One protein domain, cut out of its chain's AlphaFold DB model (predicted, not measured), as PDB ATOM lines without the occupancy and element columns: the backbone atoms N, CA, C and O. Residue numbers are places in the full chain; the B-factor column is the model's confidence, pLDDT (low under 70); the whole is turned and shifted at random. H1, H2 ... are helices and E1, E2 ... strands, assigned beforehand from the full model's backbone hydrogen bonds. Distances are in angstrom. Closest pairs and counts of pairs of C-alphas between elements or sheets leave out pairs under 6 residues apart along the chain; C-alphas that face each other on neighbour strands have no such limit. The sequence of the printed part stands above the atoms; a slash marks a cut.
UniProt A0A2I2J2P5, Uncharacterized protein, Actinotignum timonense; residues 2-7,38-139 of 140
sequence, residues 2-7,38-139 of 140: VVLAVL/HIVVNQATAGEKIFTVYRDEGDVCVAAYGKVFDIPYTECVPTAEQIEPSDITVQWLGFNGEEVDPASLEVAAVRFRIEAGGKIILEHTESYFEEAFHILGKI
ATOM      1  N   VAL A   2     -56.237  -6.642 225.986       51.84
ATOM      2  CA  VAL A   2     -54.795  -6.874 225.725       51.84
ATOM      3  C   VAL A   2     -53.918  -6.775 226.989       51.84
ATOM      4  O   VAL A   2     -53.029  -7.593 227.181       51.84
ATOM      5  N   VAL A   3     -54.215  -5.845 227.904       52.75
ATOM      6  CA  VAL A   3     -53.424  -5.632 229.139       52.75
ATOM      7  C   VAL A   3     -53.502  -6.822 230.110       52.75
ATOM      8  O   VAL A   3     -52.521  -7.143 230.774       52.75
ATOM      9  N   LEU A   4     -54.642  -7.523 230.152       49.09
ATOM     10  CA  LEU A   4     -54.836  -8.672 231.042       49.09
ATOM     11  C   LEU A   4     -54.043  -9.900 230.563       49.09
ATOM     12  O   LEU A   4     -53.451 -10.607 231.369       49.09
ATOM     13  N   ALA A   5     -53.992 -10.123 229.244       55.22
ATOM     14  CA  ALA A   5     -53.252 -11.236 228.648       55.22
ATOM     15  C   ALA A   5     -51.735 -11.093 228.840       55.22
ATOM     16  O   ALA A   5     -51.045 -12.081 229.085       55.22
ATOM     17  N   VAL A   6     -51.225  -9.856 228.801       56.06
ATOM     18  CA  VAL A   6     -49.811  -9.568 229.074       56.06
ATOM     19  C   VAL A   6     -49.480  -9.877 230.538       56.06
ATOM     20  O   VAL A   6     -48.513 -10.583 230.796       56.06
ATOM     21  N   LEU A   7     -50.311  -9.459 231.499       54.16
ATOM     22  CA  LEU A   7     -50.096  -9.762 232.922       54.16
ATOM     23  C   LEU A   7     -50.089 -11.269 233.229       54.16
ATOM     24  O   LEU A   7     -49.250 -11.726 233.999       54.16
ATOM     25  N   HIS A  38     -36.078 -47.645 268.607       75.44
ATOM     26  CA  HIS A  38     -34.934 -47.823 269.494       75.44
ATOM     27  C   HIS A  38     -33.633 -47.852 268.685       75.44
ATOM     28  O   HIS A  38     -33.347 -48.824 267.984       75.44
ATOM     29  N   ILE A  39     -32.820 -46.800 268.796       74.69
ATOM     30  CA  ILE A  39     -31.524 -46.707 268.109       74.69
ATOM     31  C   ILE A  39     -30.532 -47.682 268.758       74.69
ATOM     32  O   ILE A  39     -30.208 -47.555 269.937       74.69
ATOM     33  N   VAL A  40     -30.035 -48.643 267.977       63.47
ATOM     34  CA  VAL A  40     -29.061 -49.654 268.428       63.47
ATOM     35  C   VAL A  40     -27.635 -49.177 268.164       63.47
ATOM     36  O   VAL A  40     -26.785 -49.253 269.045       63.47
ATOM     37  N   VAL A  41     -27.366 -48.616 266.982       64.88
ATOM     38  CA  VAL A  41     -26.073 -47.996 266.654       64.88
ATOM     39  C   VAL A  41     -26.309 -46.578 266.178       64.88
ATOM     40  O   VAL A  41     -27.019 -46.338 265.199       64.88
ATOM     41  N   ASN A  42     -25.682 -45.641 266.884       53.62
ATOM     42  CA  ASN A  42     -25.748 -44.232 266.551       53.62
ATOM     43  C   ASN A  42     -24.593 -43.882 265.601       53.62
ATOM     44  O   ASN A  42     -23.435 -43.888 266.009       53.62
ATOM     45  N   GLN A  43     -24.940 -43.572 264.350       59.62
ATOM     46  CA  GLN A  43     -24.140 -42.778 263.413       59.62
ATOM     47  C   GLN A  43     -22.721 -43.300 263.141       59.62
ATOM     48  O   GLN A  43     -21.730 -42.670 263.507       59.62
ATOM     49  N   ALA A  44     -22.611 -44.407 262.399       56.16
ATOM     50  CA  ALA A  44     -21.388 -44.617 261.627       56.16
ATOM     51  C   ALA A  44     -21.396 -43.616 260.462       56.16
ATOM     52  O   ALA A  44     -22.393 -43.500 259.750       56.16
ATOM     53  N   THR A  45     -20.318 -42.856 260.296       55.53
ATOM     54  CA  THR A  45     -20.168 -41.914 259.182       55.53
ATOM     55  C   THR A  45     -19.130 -42.434 258.207       55.53
ATOM     56  O   THR A  45     -18.063 -42.893 258.618       55.53
ATOM     57  N   ALA A  46     -19.399 -42.300 256.919       54.12
ATOM     58  CA  ALA A  46     -18.366 -42.359 255.898       54.12
ATOM     59  C   ALA A  46     -18.568 -41.155 254.977       54.12
ATOM     60  O   ALA A  46     -19.645 -40.936 254.427       54.12
ATOM     61  N   GLY A  47     -17.565 -40.279 254.920       61.16
ATOM     62  CA  GLY A  47     -17.744 -38.953 254.330       61.16
ATOM     63  C   GLY A  47     -18.978 -38.231 254.896       61.16
ATOM     64  O   GLY A  47     -19.054 -37.959 256.093       61.16
ATOM     65  N   GLU A  48     -19.947 -37.935 254.027       60.16
ATOM     66  CA  GLU A  48     -21.180 -37.209 254.365       60.16
ATOM     67  C   GLU A  48     -22.420 -38.100 254.569       60.16
ATOM     68  O   GLU A  48     -23.487 -37.549 254.858       60.16
ATOM     69  N   LYS A  49     -22.313 -39.435 254.431       63.94
ATOM     70  CA  LYS A  49     -23.421 -40.359 254.734       63.94
ATOM     71  C   LYS A  49     -23.379 -40.797 256.193       63.94
ATOM     72  O   LYS A  49     -22.325 -41.106 256.752       63.94
ATOM     73  N   ILE A  50     -24.561 -40.842 256.784       71.06
ATOM     74  CA  ILE A  50     -24.860 -41.249 258.144       71.06
ATOM     75  C   ILE A  50     -25.611 -42.573 258.067       71.06
ATOM     76  O   ILE A  50     -26.649 -42.668 257.417       71.06
ATOM     77  N   PHE A  51     -25.100 -43.576 258.768       73.25
ATOM     78  CA  PHE A  51     -25.739 -44.877 258.915       73.25
ATOM     79  C   PHE A  51     -26.346 -44.990 260.308       73.25
ATOM     80  O   PHE A  51     -25.692 -44.706 261.314       73.25
ATOM     81  N   THR A  52     -27.610 -45.395 260.373       77.69
ATOM     82  CA  THR A  52     -28.351 -45.596 261.619       77.69
ATOM     83  C   THR A  52     -28.984 -46.976 261.606       77.69
ATOM     84  O   THR A  52     -29.734 -47.301 260.689       77.69
ATOM     85  N   VAL A  53     -28.699 -47.774 262.635       78.88
ATOM     86  CA  VAL A  53     -29.384 -49.051 262.866       78.88
ATOM     87  C   VAL A  53     -30.377 -48.850 263.999       78.88
ATOM     88  O   VAL A  53     -29.988 -48.439 265.097       78.88
ATOM     89  N   TYR A  54     -31.650 -49.128 263.742       83.06
ATOM     90  CA  TYR A  54     -32.725 -48.964 264.715       83.06
ATOM     91  C   TYR A  54     -33.655 -50.173 264.726       83.06
ATOM     92  O   TYR A  54     -33.685 -50.964 263.785       83.06
ATOM     93  N   ARG A  55     -34.402 -50.324 265.818       80.31
ATOM     94  CA  ARG A  55     -35.485 -51.298 265.936       80.31
ATOM     95  C   ARG A  55     -36.825 -50.600 265.943       80.31
ATOM     96  O   ARG A  55     -36.986 -49.611 266.656       80.31
ATOM     97  N   ASP A  56     -37.761 -51.180 265.214       82.88
ATOM     98  CA  ASP A  56     -39.140 -50.726 265.138       82.88
ATOM     99  C   ASP A  56     -40.070 -51.941 265.055       82.88
ATOM    100  O   ASP A  56     -39.801 -52.854 264.289       82.88
ATOM    101  N   GLU A  57     -41.089 -52.010 265.912       81.50
ATOM    102  CA  GLU A  57     -42.124 -53.067 265.950       81.50
ATOM    103  C   GLU A  57     -41.668 -54.551 265.814       81.50
ATOM    104  O   GLU A  57     -42.465 -55.427 265.486       81.50
ATOM    105  N   GLY A  58     -40.413 -54.884 266.149       80.31
ATOM    106  CA  GLY A  58     -39.858 -56.245 266.004       80.31
ATOM    107  C   GLY A  58     -39.011 -56.457 264.744       80.31
ATOM    108  O   GLY A  58     -38.424 -57.523 264.565       80.31
ATOM    109  N   ASP A  59     -38.863 -55.424 263.932       85.19
ATOM    110  CA  ASP A  59     -37.927 -55.360 262.826       85.19
ATOM    111  C   ASP A  59     -36.630 -54.670 263.263       85.19
ATOM    112  O   ASP A  59     -36.575 -53.888 264.222       85.19
ATOM    113  N   VAL A  60     -35.550 -54.992 262.559       84.75
ATOM    114  CA  VAL A  60     -34.284 -54.263 262.624       84.75
ATOM    115  C   VAL A  60     -34.076 -53.612 261.279       84.75
ATOM    116  O   VAL A  60     -34.059 -54.290 260.252       84.75
ATOM    117  N   CYS A  61     -33.905 -52.301 261.305       83.38
ATOM    118  CA  CYS A  61     -33.771 -51.480 260.125       83.38
ATOM    119  C   CYS A  61     -32.388 -50.847 260.064       83.38
ATOM    120  O   CYS A  61     -31.862 -50.364 261.071       83.38
ATOM    121  N   VAL A  62     -31.825 -50.791 258.861       82.44
ATOM    122  CA  VAL A  62     -30.654 -49.976 258.556       82.44
ATOM    123  C   VAL A  62     -31.075 -48.853 257.637       82.44
ATOM    124  O   VAL A  62     -31.538 -49.094 256.524       82.44
ATOM    125  N   ALA A  63     -30.898 -47.627 258.113       79.56
ATOM    126  CA  ALA A  63     -31.066 -46.421 257.329       79.56
ATOM    127  C   ALA A  63     -29.703 -45.810 256.992       79.56
ATOM    128  O   ALA A  63     -28.863 -45.651 257.880       79.56
ATOM    129  N   ALA A  64     -29.505 -45.423 255.734       75.00
ATOM    130  CA  ALA A  64     -28.364 -44.618 255.303       75.00
ATOM    131  C   ALA A  64     -28.863 -43.326 254.650       75.00
ATOM    132  O   ALA A  64     -29.814 -43.362 253.865       75.00
ATOM    133  N   TYR A  65     -28.261 -42.193 255.010       69.00
ATOM    134  CA  TYR A  65     -28.644 -40.882 254.485       69.00
ATOM    135  C   TYR A  65     -27.511 -39.864 254.529       69.00
ATOM    136  O   TYR A  65     -26.724 -39.846 255.470       69.00
ATOM    137  N   GLY A  66     -27.451 -38.965 253.549       63.22
ATOM    138  CA  GLY A  66     -26.386 -37.973 253.406       63.22
ATOM    139  C   GLY A  66     -26.890 -36.569 253.086       63.22
ATOM    140  O   GLY A  66     -28.041 -36.364 252.705       63.22
ATOM    141  N   LYS A  67     -26.017 -35.567 253.259       54.38
ATOM    142  CA  LYS A  67     -26.418 -34.147 253.258       54.38
ATOM    143  C   LYS A  67     -26.694 -33.516 251.892       54.38
ATOM    144  O   LYS A  67     -27.318 -32.457 251.867       54.38
ATOM    145  N   VAL A  68     -26.207 -34.074 250.779       48.97
ATOM    146  CA  VAL A  68     -26.163 -33.291 249.526       48.97
ATOM    147  C   VAL A  68     -26.709 -34.015 248.294       48.97
ATOM    148  O   VAL A  68     -27.372 -33.363 247.492       48.97
ATOM    149  N   PHE A  69     -26.526 -35.331 248.146       48.22
ATOM    150  CA  PHE A  69     -26.980 -36.042 246.937       48.22
ATOM    151  C   PHE A  69     -27.562 -37.434 247.168       48.22
ATOM    152  O   PHE A  69     -27.903 -38.082 246.190       48.22
ATOM    153  N   ASP A  70     -27.740 -37.835 248.422       55.41
ATOM    154  CA  ASP A  70     -27.987 -39.226 248.772       55.41
ATOM    155  C   ASP A  70     -29.459 -39.641 248.608       55.41
ATOM    156  O   ASP A  70     -30.369 -39.003 249.156       55.41
ATOM    157  N   ILE A  71     -29.720 -40.706 247.851       57.50
ATOM    158  CA  ILE A  71     -30.986 -41.434 247.912       57.50
ATOM    159  C   ILE A  71     -31.009 -42.168 249.254       57.50
ATOM    160  O   ILE A  71     -30.176 -43.041 249.485       57.50
ATOM    161  N   PRO A  72     -31.971 -41.856 250.139       65.75
ATOM    162  CA  PRO A  72     -32.067 -42.535 251.411       65.75
ATOM    163  C   PRO A  72     -32.286 -44.014 251.181       65.75
ATOM    164  O   PRO A  72     -33.210 -44.426 250.472       65.75
ATOM    165  N   TYR A  73     -31.441 -44.796 251.827       74.38
ATOM    166  CA  TYR A  73     -31.598 -46.227 251.915       74.38
ATOM    167  C   TYR A  73     -32.319 -46.547 253.214       74.38
ATOM    168  O   TYR A  73     -31.999 -45.992 254.267       74.38
ATOM    169  N   THR A  74     -33.298 -47.440 253.161       80.25
ATOM    170  CA  THR A  74     -33.829 -48.084 254.359       80.25
ATOM    171  C   THR A  74     -34.187 -49.513 254.011       80.25
ATOM    172  O   THR A  74     -34.984 -49.755 253.106       80.25
ATOM    173  N   GLU A  75     -33.606 -50.448 254.744       84.12
ATOM    174  CA  GLU A  75     -33.940 -51.862 254.660       84.12
ATOM    175  C   GLU A  75     -34.229 -52.377 256.059       84.12
ATOM    176  O   GLU A  75     -33.464 -52.111 256.985       84.12
ATOM    177  N   CYS A  76     -35.335 -53.098 256.197       85.44
ATOM    178  CA  CYS A  76     -35.799 -53.658 257.456       85.44
ATOM    179  C   CYS A  76     -35.944 -55.168 257.325       85.44
ATOM    180  O   CYS A  76     -36.444 -55.664 256.312       85.44
ATOM    181  N   VAL A  77     -35.530 -55.892 258.363       87.62
ATOM    182  CA  VAL A  77     -35.654 -57.349 258.430       87.62
ATOM    183  C   VAL A  77     -36.315 -57.741 259.745       87.62
ATOM    184  O   VAL A  77     -35.868 -57.287 260.804       87.62
ATOM    185  N   PRO A  78     -37.344 -58.603 259.709       87.31
ATOM    186  CA  PRO A  78     -37.998 -59.069 260.921       87.31
ATOM    187  C   PRO A  78     -37.067 -59.946 261.750       87.31
ATOM    188  O   PRO A  78     -36.443 -60.879 261.232       87.31
ATOM    189  N   THR A  79     -37.010 -59.693 263.058       83.94
ATOM    190  CA  THR A  79     -36.273 -60.548 263.991       83.94
ATOM    191  C   THR A  79     -36.906 -60.596 265.379       83.94
ATOM    192  O   THR A  79     -37.189 -59.591 266.028       83.94
ATOM    193  N   ALA A  80     -37.090 -61.816 265.883       83.06
ATOM    194  CA  ALA A  80     -37.547 -62.037 267.252       83.06
ATOM    195  C   ALA A  80     -36.425 -61.839 268.287       83.06
ATOM    196  O   ALA A  80     -36.697 -61.748 269.485       83.06
ATOM    197  N   GLU A  81     -35.171 -61.800 267.840       83.12
ATOM    198  CA  GLU A  81     -34.013 -61.682 268.716       83.12
ATOM    199  C   GLU A  81     -33.694 -60.218 269.033       83.12
ATOM    200  O   GLU A  81     -33.954 -59.305 268.247       83.12
ATOM    201  N   GLN A  82     -33.149 -59.986 270.225       81.44
ATOM    202  CA  GLN A  82     -32.636 -58.677 270.600       81.44
ATOM    203  C   GLN A  82     -31.272 -58.475 269.939       81.44
ATOM    204  O   GLN A  82     -30.390 -59.304 270.120       81.44
ATOM    205  N   ILE A  83     -31.133 -57.386 269.179       81.44
ATOM    206  CA  ILE A  83     -29.866 -56.979 268.564       81.44
ATOM    207  C   ILE A  83     -29.180 -55.970 269.471       81.44
ATOM    208  O   ILE A  83     -29.774 -54.943 269.817       81.44
ATOM    209  N   GLU A  84     -27.936 -56.256 269.817       82.12
ATOM    210  CA  GLU A  84     -27.046 -55.379 270.563       82.12
ATOM    211  C   GLU A  84     -26.012 -54.736 269.620       82.12
ATOM    212  O   GLU A  84     -25.752 -55.241 268.525       82.12
ATOM    213  N   PRO A  85     -25.350 -53.637 270.026       79.31
ATOM    214  CA  PRO A  85     -24.319 -53.001 269.204       79.31
ATOM    215  C   PRO A  85     -23.174 -53.940 268.792       79.31
ATOM    216  O   PRO A  85     -22.569 -53.743 267.744       79.31
ATOM    217  N   SER A  86     -22.869 -54.957 269.607       83.19
ATOM    218  CA  SER A  86     -21.831 -55.956 269.317       83.19
ATOM    219  C   SER A  86     -22.175 -56.888 268.160       83.19
ATOM    220  O   SER A  86     -21.271 -57.489 267.587       83.19
ATOM    221  N   ASP A  87     -23.457 -57.012 267.827       84.56
ATOM    222  CA  ASP A  87     -23.933 -57.881 266.752       84.56
ATOM    223  C   ASP A  87     -23.843 -57.198 265.377       84.56
ATOM    224  O   ASP A  87     -24.187 -57.780 264.346       84.56
ATOM    225  N   ILE A  88     -23.386 -55.943 265.359       82.75
ATOM    226  CA  ILE A  88     -23.314 -55.094 264.181       82.75
ATOM    227  C   ILE A  88     -21.846 -54.862 263.844       82.75
ATOM    228  O   ILE A  88     -21.084 -54.275 264.611       82.75
ATOM    229  N   THR A  89     -21.449 -55.303 262.657       86.88
ATOM    230  CA  THR A  89     -20.124 -55.036 262.098       86.88
ATOM    231  C   THR A  89     -20.248 -53.996 260.995       86.88
ATOM    232  O   THR A  89     -21.047 -54.158 260.073       86.88
ATOM    233  N   VAL A  90     -19.433 -52.945 261.078       82.94
ATOM    234  CA  VAL A  90     -19.316 -51.904 260.050       82.94
ATOM    235  C   VAL A  90     -17.893 -51.923 259.509       82.94
ATOM    236  O   VAL A  90     -16.939 -51.889 260.282       82.94
ATOM    237  N   GLN A  91     -17.759 -51.993 258.187       86.44
ATOM    238  CA  GLN A  91     -16.485 -51.980 257.476       86.44
ATOM    239  C   GLN A  91     -16.466 -50.826 256.478       86.44
ATOM    240  O   GLN A  91     -17.390 -50.668 255.677       86.44
ATOM    241  N   TRP A  92     -15.390 -50.045 256.503       84.81
ATOM    242  CA  TRP A  92     -15.143 -48.974 255.546       84.81
ATOM    243  C   TRP A  92     -14.272 -49.523 254.435       84.81
ATOM    244  O   TRP A  92     -13.192 -50.046 254.691       84.81
ATOM    245  N   LEU A  93     -14.761 -49.440 253.204       85.75
ATOM    246  CA  LEU A  93     -14.108 -50.030 252.047       85.75
ATOM    247  C   LEU A  93     -13.593 -48.935 251.122       85.75
ATOM    248  O   LEU A  93     -14.302 -47.968 250.824       85.75
ATOM    249  N   GLY A  94     -12.361 -49.105 250.659       81.88
ATOM    250  CA  GLY A  94     -11.754 -48.273 249.636       81.88
ATOM    251  C   GLY A  94     -12.294 -48.578 248.239       81.88
ATOM    252  O   GLY A  94     -13.091 -49.491 248.026       81.88
ATOM    253  N   PHE A  95     -11.814 -47.835 247.245       76.56
ATOM    254  CA  PHE A  95     -12.177 -48.017 245.831       76.56
ATOM    255  C   PHE A  95     -11.896 -49.411 245.266       76.56
ATOM    256  O   PHE A  95     -12.550 -49.856 244.325       76.56
ATOM    257  N   ASN A  96     -10.895 -50.088 245.818       81.19
ATOM    258  CA  ASN A  96     -10.509 -51.449 245.463       81.19
ATOM    259  C   ASN A  96     -11.300 -52.517 246.244       81.19
ATOM    260  O   ASN A  96     -11.065 -53.706 246.039       81.19
ATOM    261  N   GLY A  97     -12.223 -52.112 247.123       80.88
ATOM    262  CA  GLY A  97     -12.991 -53.002 247.992       80.88
ATOM    263  C   GLY A  97     -12.221 -53.522 249.209       80.88
ATOM    264  O   GLY A  97     -12.753 -54.368 249.926       80.88
ATOM    265  N   GLU A  98     -10.994 -53.051 249.446       87.88
ATOM    266  CA  GLU A  98     -10.222 -53.389 250.644       87.88
ATOM    267  C   GLU A  98     -10.645 -52.524 251.830       87.88
ATOM    268  O   GLU A  98     -11.114 -51.400 251.659       87.88
ATOM    269  N   GLU A  99     -10.475 -53.051 253.041       90.25
ATOM    270  CA  GLU A  99     -10.776 -52.310 254.261       90.25
ATOM    271  C   GLU A  99      -9.781 -51.160 254.455       90.25
ATOM    272  O   GLU A  99      -8.565 -51.342 254.361       90.25
ATOM    273  N   VAL A 100     -10.311 -49.970 254.723       85.81
ATOM    274  CA  VAL A 100      -9.542 -48.742 254.935       85.81
ATOM    275  C   VAL A 100      -9.957 -48.076 256.240       85.81
ATOM    276  O   VAL A 100     -11.030 -48.334 256.782       85.81
ATOM    277  N   ASP A 101      -9.101 -47.189 256.747       83.44
ATOM    278  CA  ASP A 101      -9.427 -46.383 257.922       83.44
ATOM    279  C   ASP A 101     -10.680 -45.517 257.654       83.44
ATOM    280  O   ASP A 101     -10.767 -44.899 256.587       83.44
ATOM    281  N   PRO A 102     -11.640 -45.431 258.594       78.31
ATOM    282  CA  PRO A 102     -12.866 -44.646 258.426       78.31
ATOM    283  C   PRO A 102     -12.631 -43.149 258.181       78.31
ATOM    284  O   PRO A 102     -13.482 -42.487 257.587       78.31
ATOM    285  N   ALA A 103     -11.500 -42.601 258.630       76.31
ATOM    286  CA  ALA A 103     -11.097 -41.217 258.392       76.31
ATOM    287  C   ALA A 103     -10.266 -41.045 257.106       76.31
ATOM    288  O   ALA A 103      -9.846 -39.928 256.788       76.31
ATOM    289  N   SER A 104     -10.007 -42.127 256.366       75.81
ATOM    290  CA  SER A 104      -9.292 -42.070 255.096       75.81
ATOM    291  C   SER A 104     -10.101 -41.325 254.035       75.81
ATOM    292  O   SER A 104     -11.314 -41.485 253.905       75.81
ATOM    293  N   LEU A 105      -9.401 -40.560 253.199       72.12
ATOM    294  CA  LEU A 105      -9.976 -39.958 251.991       72.12
ATOM    295  C   LEU A 105     -10.313 -40.999 250.912       72.12
ATOM    296  O   LEU A 105     -10.949 -40.665 249.916       72.12
ATOM    297  N   GLU A 106      -9.866 -42.240 251.090       75.81
ATOM    298  CA  GLU A 106     -10.065 -43.329 250.134       75.81
ATOM    299  C   GLU A 106     -11.361 -44.113 250.369       75.81
ATOM    300  O   GLU A 106     -11.671 -44.991 249.569       75.81
ATOM    301  N   VAL A 107     -12.118 -43.809 251.432       76.44
ATOM    302  CA  VAL A 107     -13.405 -44.456 251.726       76.44
ATOM    303  C   VAL A 107     -14.372 -44.249 250.558       76.44
ATOM    304  O   VAL A 107     -14.762 -43.126 250.243       76.44
ATOM    305  N   ALA A 108     -14.787 -45.351 249.934       77.44
ATOM    306  CA  ALA A 108     -15.645 -45.375 248.749       77.44
ATOM    307  C   ALA A 108     -16.949 -46.164 248.953       77.44
ATOM    308  O   ALA A 108     -17.910 -45.969 248.200       77.44
ATOM    309  N   ALA A 109     -17.014 -47.015 249.975       78.50
ATOM    310  CA  ALA A 109     -18.227 -47.710 250.378       78.50
ATOM    311  C   ALA A 109     -18.214 -48.048 251.872       78.50
ATOM    312  O   ALA A 109     -17.165 -48.064 252.518       78.50
ATOM    313  N   VAL A 110     -19.390 -48.348 252.413       79.19
ATOM    314  CA  VAL A 110     -19.567 -48.923 253.748       79.19
ATOM    315  C   VAL A 110     -20.303 -50.235 253.605       79.19
ATOM    316  O   VAL A 110     -21.388 -50.283 253.029       79.19
ATOM    317  N   ARG A 111     -19.733 -51.296 254.162       85.75
ATOM    318  CA  ARG A 111     -20.435 -52.559 254.352       85.75
ATOM    319  C   ARG A 111     -20.903 -52.651 255.789       85.75
ATOM    320  O   ARG A 111     -20.119 -52.446 256.712       85.75
ATOM    321  N   PHE A 112     -22.162 -53.005 255.970       82.06
ATOM    322  CA  PHE A 112     -22.710 -53.342 257.271       82.06
ATOM    323  C   PHE A 112     -23.239 -54.765 257.261       82.06
ATOM    324  O   PHE A 112     -23.766 -55.253 256.262       82.06
ATOM    325  N   ARG A 113     -23.076 -55.420 258.403       89.44
ATOM    326  CA  ARG A 113     -23.513 -56.786 258.652       89.44
ATOM    327  C   ARG A 113     -24.118 -56.847 260.042       89.44
ATOM    328  O   ARG A 113     -23.483 -56.418 261.003       89.44
ATOM    329  N   ILE A 114     -25.329 -57.378 260.128       87.88
ATOM    330  CA  ILE A 114     -26.073 -57.561 261.371       87.88
ATOM    331  C   ILE A 114     -26.286 -59.049 261.581       87.88
ATOM    332  O   ILE A 114     -26.803 -59.749 260.700       87.88
ATOM    333  N   GLU A 115     -25.899 -59.520 262.757       90.56
ATOM    334  CA  GLU A 115     -26.104 -60.895 263.178       90.56
ATOM    335  C   GLU A 115     -27.196 -60.997 264.243       90.56
ATOM    336  O   GLU A 115     -27.359 -60.129 265.086       90.56
ATOM    337  N   ALA A 116     -27.959 -62.082 264.200       87.00
ATOM    338  CA  ALA A 116     -28.899 -62.476 265.239       87.00
ATOM    339  C   ALA A 116     -28.750 -63.983 265.443       87.00
ATOM    340  O   ALA A 116     -28.733 -64.745 264.470       87.00
ATOM    341  N   GLY A 117     -28.564 -64.429 266.683       84.75
ATOM    342  CA  GLY A 117     -28.493 -65.858 266.999       84.75
ATOM    343  C   GLY A 117     -27.333 -66.582 266.314       84.75
ATOM    344  O   GLY A 117     -27.431 -67.773 266.011       84.75
ATOM    345  N   GLY A 118     -26.250 -65.857 266.009       85.12
ATOM    346  CA  GLY A 118     -25.094 -66.364 265.263       85.12
ATOM    347  C   GLY A 118     -25.332 -66.543 263.758       85.12
ATOM    348  O   GLY A 118     -24.596 -67.287 263.107       85.12
ATOM    349  N   LYS A 119     -26.368 -65.912 263.195       88.75
ATOM    350  CA  LYS A 119     -26.645 -65.884 261.753       88.75
ATOM    351  C   LYS A 119     -26.699 -64.453 261.251       88.75
ATOM    352  O   LYS A 119     -27.253 -63.591 261.916       88.75
ATOM    353  N   ILE A 120     -26.202 -64.233 260.041       90.94
ATOM    354  CA  ILE A 120     -26.378 -62.962 259.337       90.94
ATOM    355  C   ILE A 120     -27.854 -62.823 258.970       90.94
ATOM    356  O   ILE A 120     -28.383 -63.671 258.247       90.94
ATOM    357  N   ILE A 121     -28.503 -61.776 259.468       89.38
ATOM    358  CA  ILE A 121     -29.892 -61.450 259.118       89.38
ATOM    359  C   ILE A 121     -29.978 -60.324 258.093       89.38
ATOM    360  O   ILE A 121     -30.953 -60.259 257.353       89.38
ATOM    361  N   LEU A 122     -28.951 -59.476 258.020       87.56
ATOM    362  CA  LEU A 122     -28.855 -58.402 257.045       87.56
ATOM    363  C   LEU A 122     -27.382 -58.104 256.754       87.56
ATOM    364  O   LEU A 122     -26.573 -57.957 257.671       87.56
ATOM    365  N   GLU A 123     -27.033 -58.032 255.475       89.31
ATOM    366  CA  GLU A 123     -25.718 -57.621 254.991       89.31
ATOM    367  C   GLU A 123     -25.909 -56.798 253.723       89.31
ATOM    368  O   GLU A 123     -26.469 -57.286 252.743       89.31
ATOM    369  N   HIS A 124     -25.436 -55.556 253.736       83.75
ATOM    370  CA  HIS A 124     -25.519 -54.671 252.578       83.75
ATOM    371  C   HIS A 124     -24.277 -53.794 252.491       83.75
ATOM    372  O   HIS A 124     -23.591 -53.520 253.479       83.75
ATOM    373  N   THR A 125     -23.934 -53.421 251.262       82.56
ATOM    374  CA  THR A 125     -22.793 -52.559 250.962       82.56
ATOM    375  C   THR A 125     -23.305 -51.336 250.225       82.56
ATOM    376  O   THR A 125     -23.785 -51.442 249.103       82.56
ATOM    377  N   GLU A 126     -23.168 -50.180 250.859       77.12
ATOM    378  CA  GLU A 126     -23.599 -48.894 250.334       77.12
ATOM    379  C   GLU A 126     -22.391 -48.135 249.780       77.12
ATOM    380  O   GLU A 126     -21.404 -47.933 250.491       77.12
ATOM    381  N   SER A 127     -22.443 -47.711 248.515       74.44
ATOM    382  CA  SER A 127     -21.333 -47.004 247.859       74.44
ATOM    383  C   SER A 127     -21.629 -45.516 247.658       74.44
ATOM    384  O   SER A 127     -22.772 -45.116 247.456       74.44
ATOM    385  N   TYR A 128     -20.587 -44.679 247.659       63.84
ATOM    386  CA  TYR A 128     -20.711 -43.253 247.302       63.84
ATOM    387  C   TYR A 128     -20.725 -43.023 245.781       63.84
ATOM    388  O   TYR A 128     -21.067 -41.937 245.318       63.84
ATOM    389  N   PHE A 129     -20.314 -44.022 244.989       59.62
ATOM    390  CA  PHE A 129     -19.983 -43.837 243.573       59.62
ATOM    391  C   PHE A 129     -21.094 -44.198 242.592       59.62
ATOM    392  O   PHE A 129     -21.130 -43.610 241.507       59.62
ATOM    393  N   GLU A 130     -22.012 -45.105 242.940       51.09
ATOM    394  CA  GLU A 130     -23.124 -45.440 242.036       51.09
ATOM    395  C   GLU A 130     -23.981 -44.209 241.705       51.09
ATOM    396  O   GLU A 130     -24.442 -44.051 240.575       51.09
ATOM    397  N   GLU A 131     -24.090 -43.262 242.633       49.44
ATOM    398  CA  GLU A 131     -24.914 -42.071 242.458       49.44
ATOM    399  C   GLU A 131     -24.250 -40.986 241.598       49.44
ATOM    400  O   GLU A 131     -24.902 -40.390 240.738       49.44
ATOM    401  N   ALA A 132     -22.931 -40.791 241.734       44.03
ATOM    402  CA  ALA A 132     -22.176 -39.874 240.879       44.03
ATOM    403  C   ALA A 132     -22.258 -40.295 239.400       44.03
ATOM    404  O   ALA A 132     -22.454 -39.448 238.527       44.03
ATOM    405  N   PHE A 133     -22.195 -41.601 239.110       46.19
ATOM    406  CA  PHE A 133     -22.376 -42.121 237.752       46.19
ATOM    407  C   PHE A 133     -23.831 -42.083 237.274       46.19
ATOM    408  O   PHE A 133     -24.056 -41.827 236.094       46.19
ATOM    409  N   HIS A 134     -24.827 -42.264 238.145       43.06
ATOM    410  CA  HIS A 134     -26.239 -42.116 237.765       43.06
ATOM    411  C   HIS A 134     -26.613 -40.657 237.437       43.06
ATOM    412  O   HIS A 134     -27.427 -40.401 236.545       43.06
ATOM    413  N   ILE A 135     -26.000 -39.692 238.129       41.66
ATOM    414  CA  ILE A 135     -26.148 -38.255 237.857       41.66
ATOM    415  C   ILE A 135     -25.380 -37.866 236.584       41.66
ATOM    416  O   ILE A 135     -25.927 -37.154 235.741       41.66
ATOM    417  N   LEU A 136     -24.158 -38.374 236.386       41.03
ATOM    418  CA  LEU A 136     -23.359 -38.113 235.178       41.03
ATOM    419  C   LEU A 136     -23.910 -38.819 233.926       41.03
ATOM    420  O   LEU A 136     -23.873 -38.250 232.838       41.03
ATOM    421  N   GLY A 137     -24.480 -40.017 234.063       37.44
ATOM    422  CA  GLY A 137     -25.072 -40.799 232.969       37.44
ATOM    423  C   GLY A 137     -26.399 -40.246 232.437       37.44
ATOM    424  O   GLY A 137     -26.853 -40.658 231.375       37.44
ATOM    425  N   LYS A 138     -27.012 -39.278 233.133       41.09
ATOM    426  CA  LYS A 138     -28.151 -38.494 232.620       41.09
ATOM    427  C   LYS A 138     -27.737 -37.266 231.797       41.09
ATOM    428  O   LYS A 138     -28.617 -36.571 231.295       41.09
ATOM    429  N   ILE A 139     -26.436 -36.983 231.676       38.16
ATOM    430  CA  ILE A 139     -25.896 -35.853 230.894       38.16
ATOM    431  C   ILE A 139     -25.411 -36.305 229.495       38.16
ATOM    432  O   ILE A 139     -25.016 -35.469 228.685       38.16
TER     433      ILE A 139
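This is residues 2 to 7 and 38 to 139 of the 140 residues of an uncharacterized protein of Actinotignum timonense (UniProt A0A2I2J2P5). Two antiparallel sheets, E1 to E4 and E5 to E7, lie face to face as a small sandwich with nearly aligned strands, and the short helix H2 follows E7 at one end. Far from this body, across a cut, the small helix H1 stands free and makes the long axis. The printed part has 108 residues, with two named helices and seven named strands in the order H1, E1 to E7, H2; the sheets run E1, E2, E3, E4 and E5, E6, E7, and the class is mostly strand. The whole is loose, with a radius of gyration of the C-alphas of 18.9 A and spans of 77 by 37 by 21 A.

Start at H1, residues 2 to 7, which stands free. Past the cut, look at E1, residues 38 to 46, E2, residues 49 to 56, E3, residues 59 to 66, and E4, residues 73 to 78: they form a meander, each strand the antiparallel neighbour of the one before. You will find N 38 and O 55 of E1 and E2 2.9 A apart, N 50 and O 65 of E2 and E3 2.7 A apart, and N 62 and O 75 of E3 and E4 2.8 A apart, within hydrogen-bond range. E5, residues 88 to 94, E6, residues 107 to 116, and E7, residues 119 to 127, form a second meander, with N 89 and O 113 at 2.8 A and N 110 and O 126 at 2.8 A. The two sheets make a sandwich, two sheets face to face, 10.3 A centre to centre where they face each other, their best planes 11 degrees apart. The closest C-alphas of E4 and E7 are those of Val 77 and Leu 122, 7.0 A apart. H2, residues 129 to 136, is not on either sheet. In H1 and H2 every O i to N i+4 pair is within hydrogen-bond range.

Find C-alpha 2 at (-54.795, -6.874, 225.725), where H1 begins its 9.1 A. E1 begins at C-alpha 38, (-34.934, -47.823, 269.494), and spans 22.1 A; E2 spans 21.5 A, E3 22.9 A, E4 16.9 A, E5 19.8 A, E6 27.3 A and E7 24.0 A. H2 runs 10.7 A to C-alpha 136 at (-23.359, -38.113, 235.178).

The C-alphas of Val 2 and Gly 118, the two farthest apart, are 77.4 A apart. Residues 8 to 37 are not printed, and C-alphas 7 and 38 are 54.9 A apart across the cut. The link from E5 to E6 is long, 12 residues. Look for pLDDT under 70 at residues 2 to 7, 40 to 49, 65 to 72 and 128 to 139.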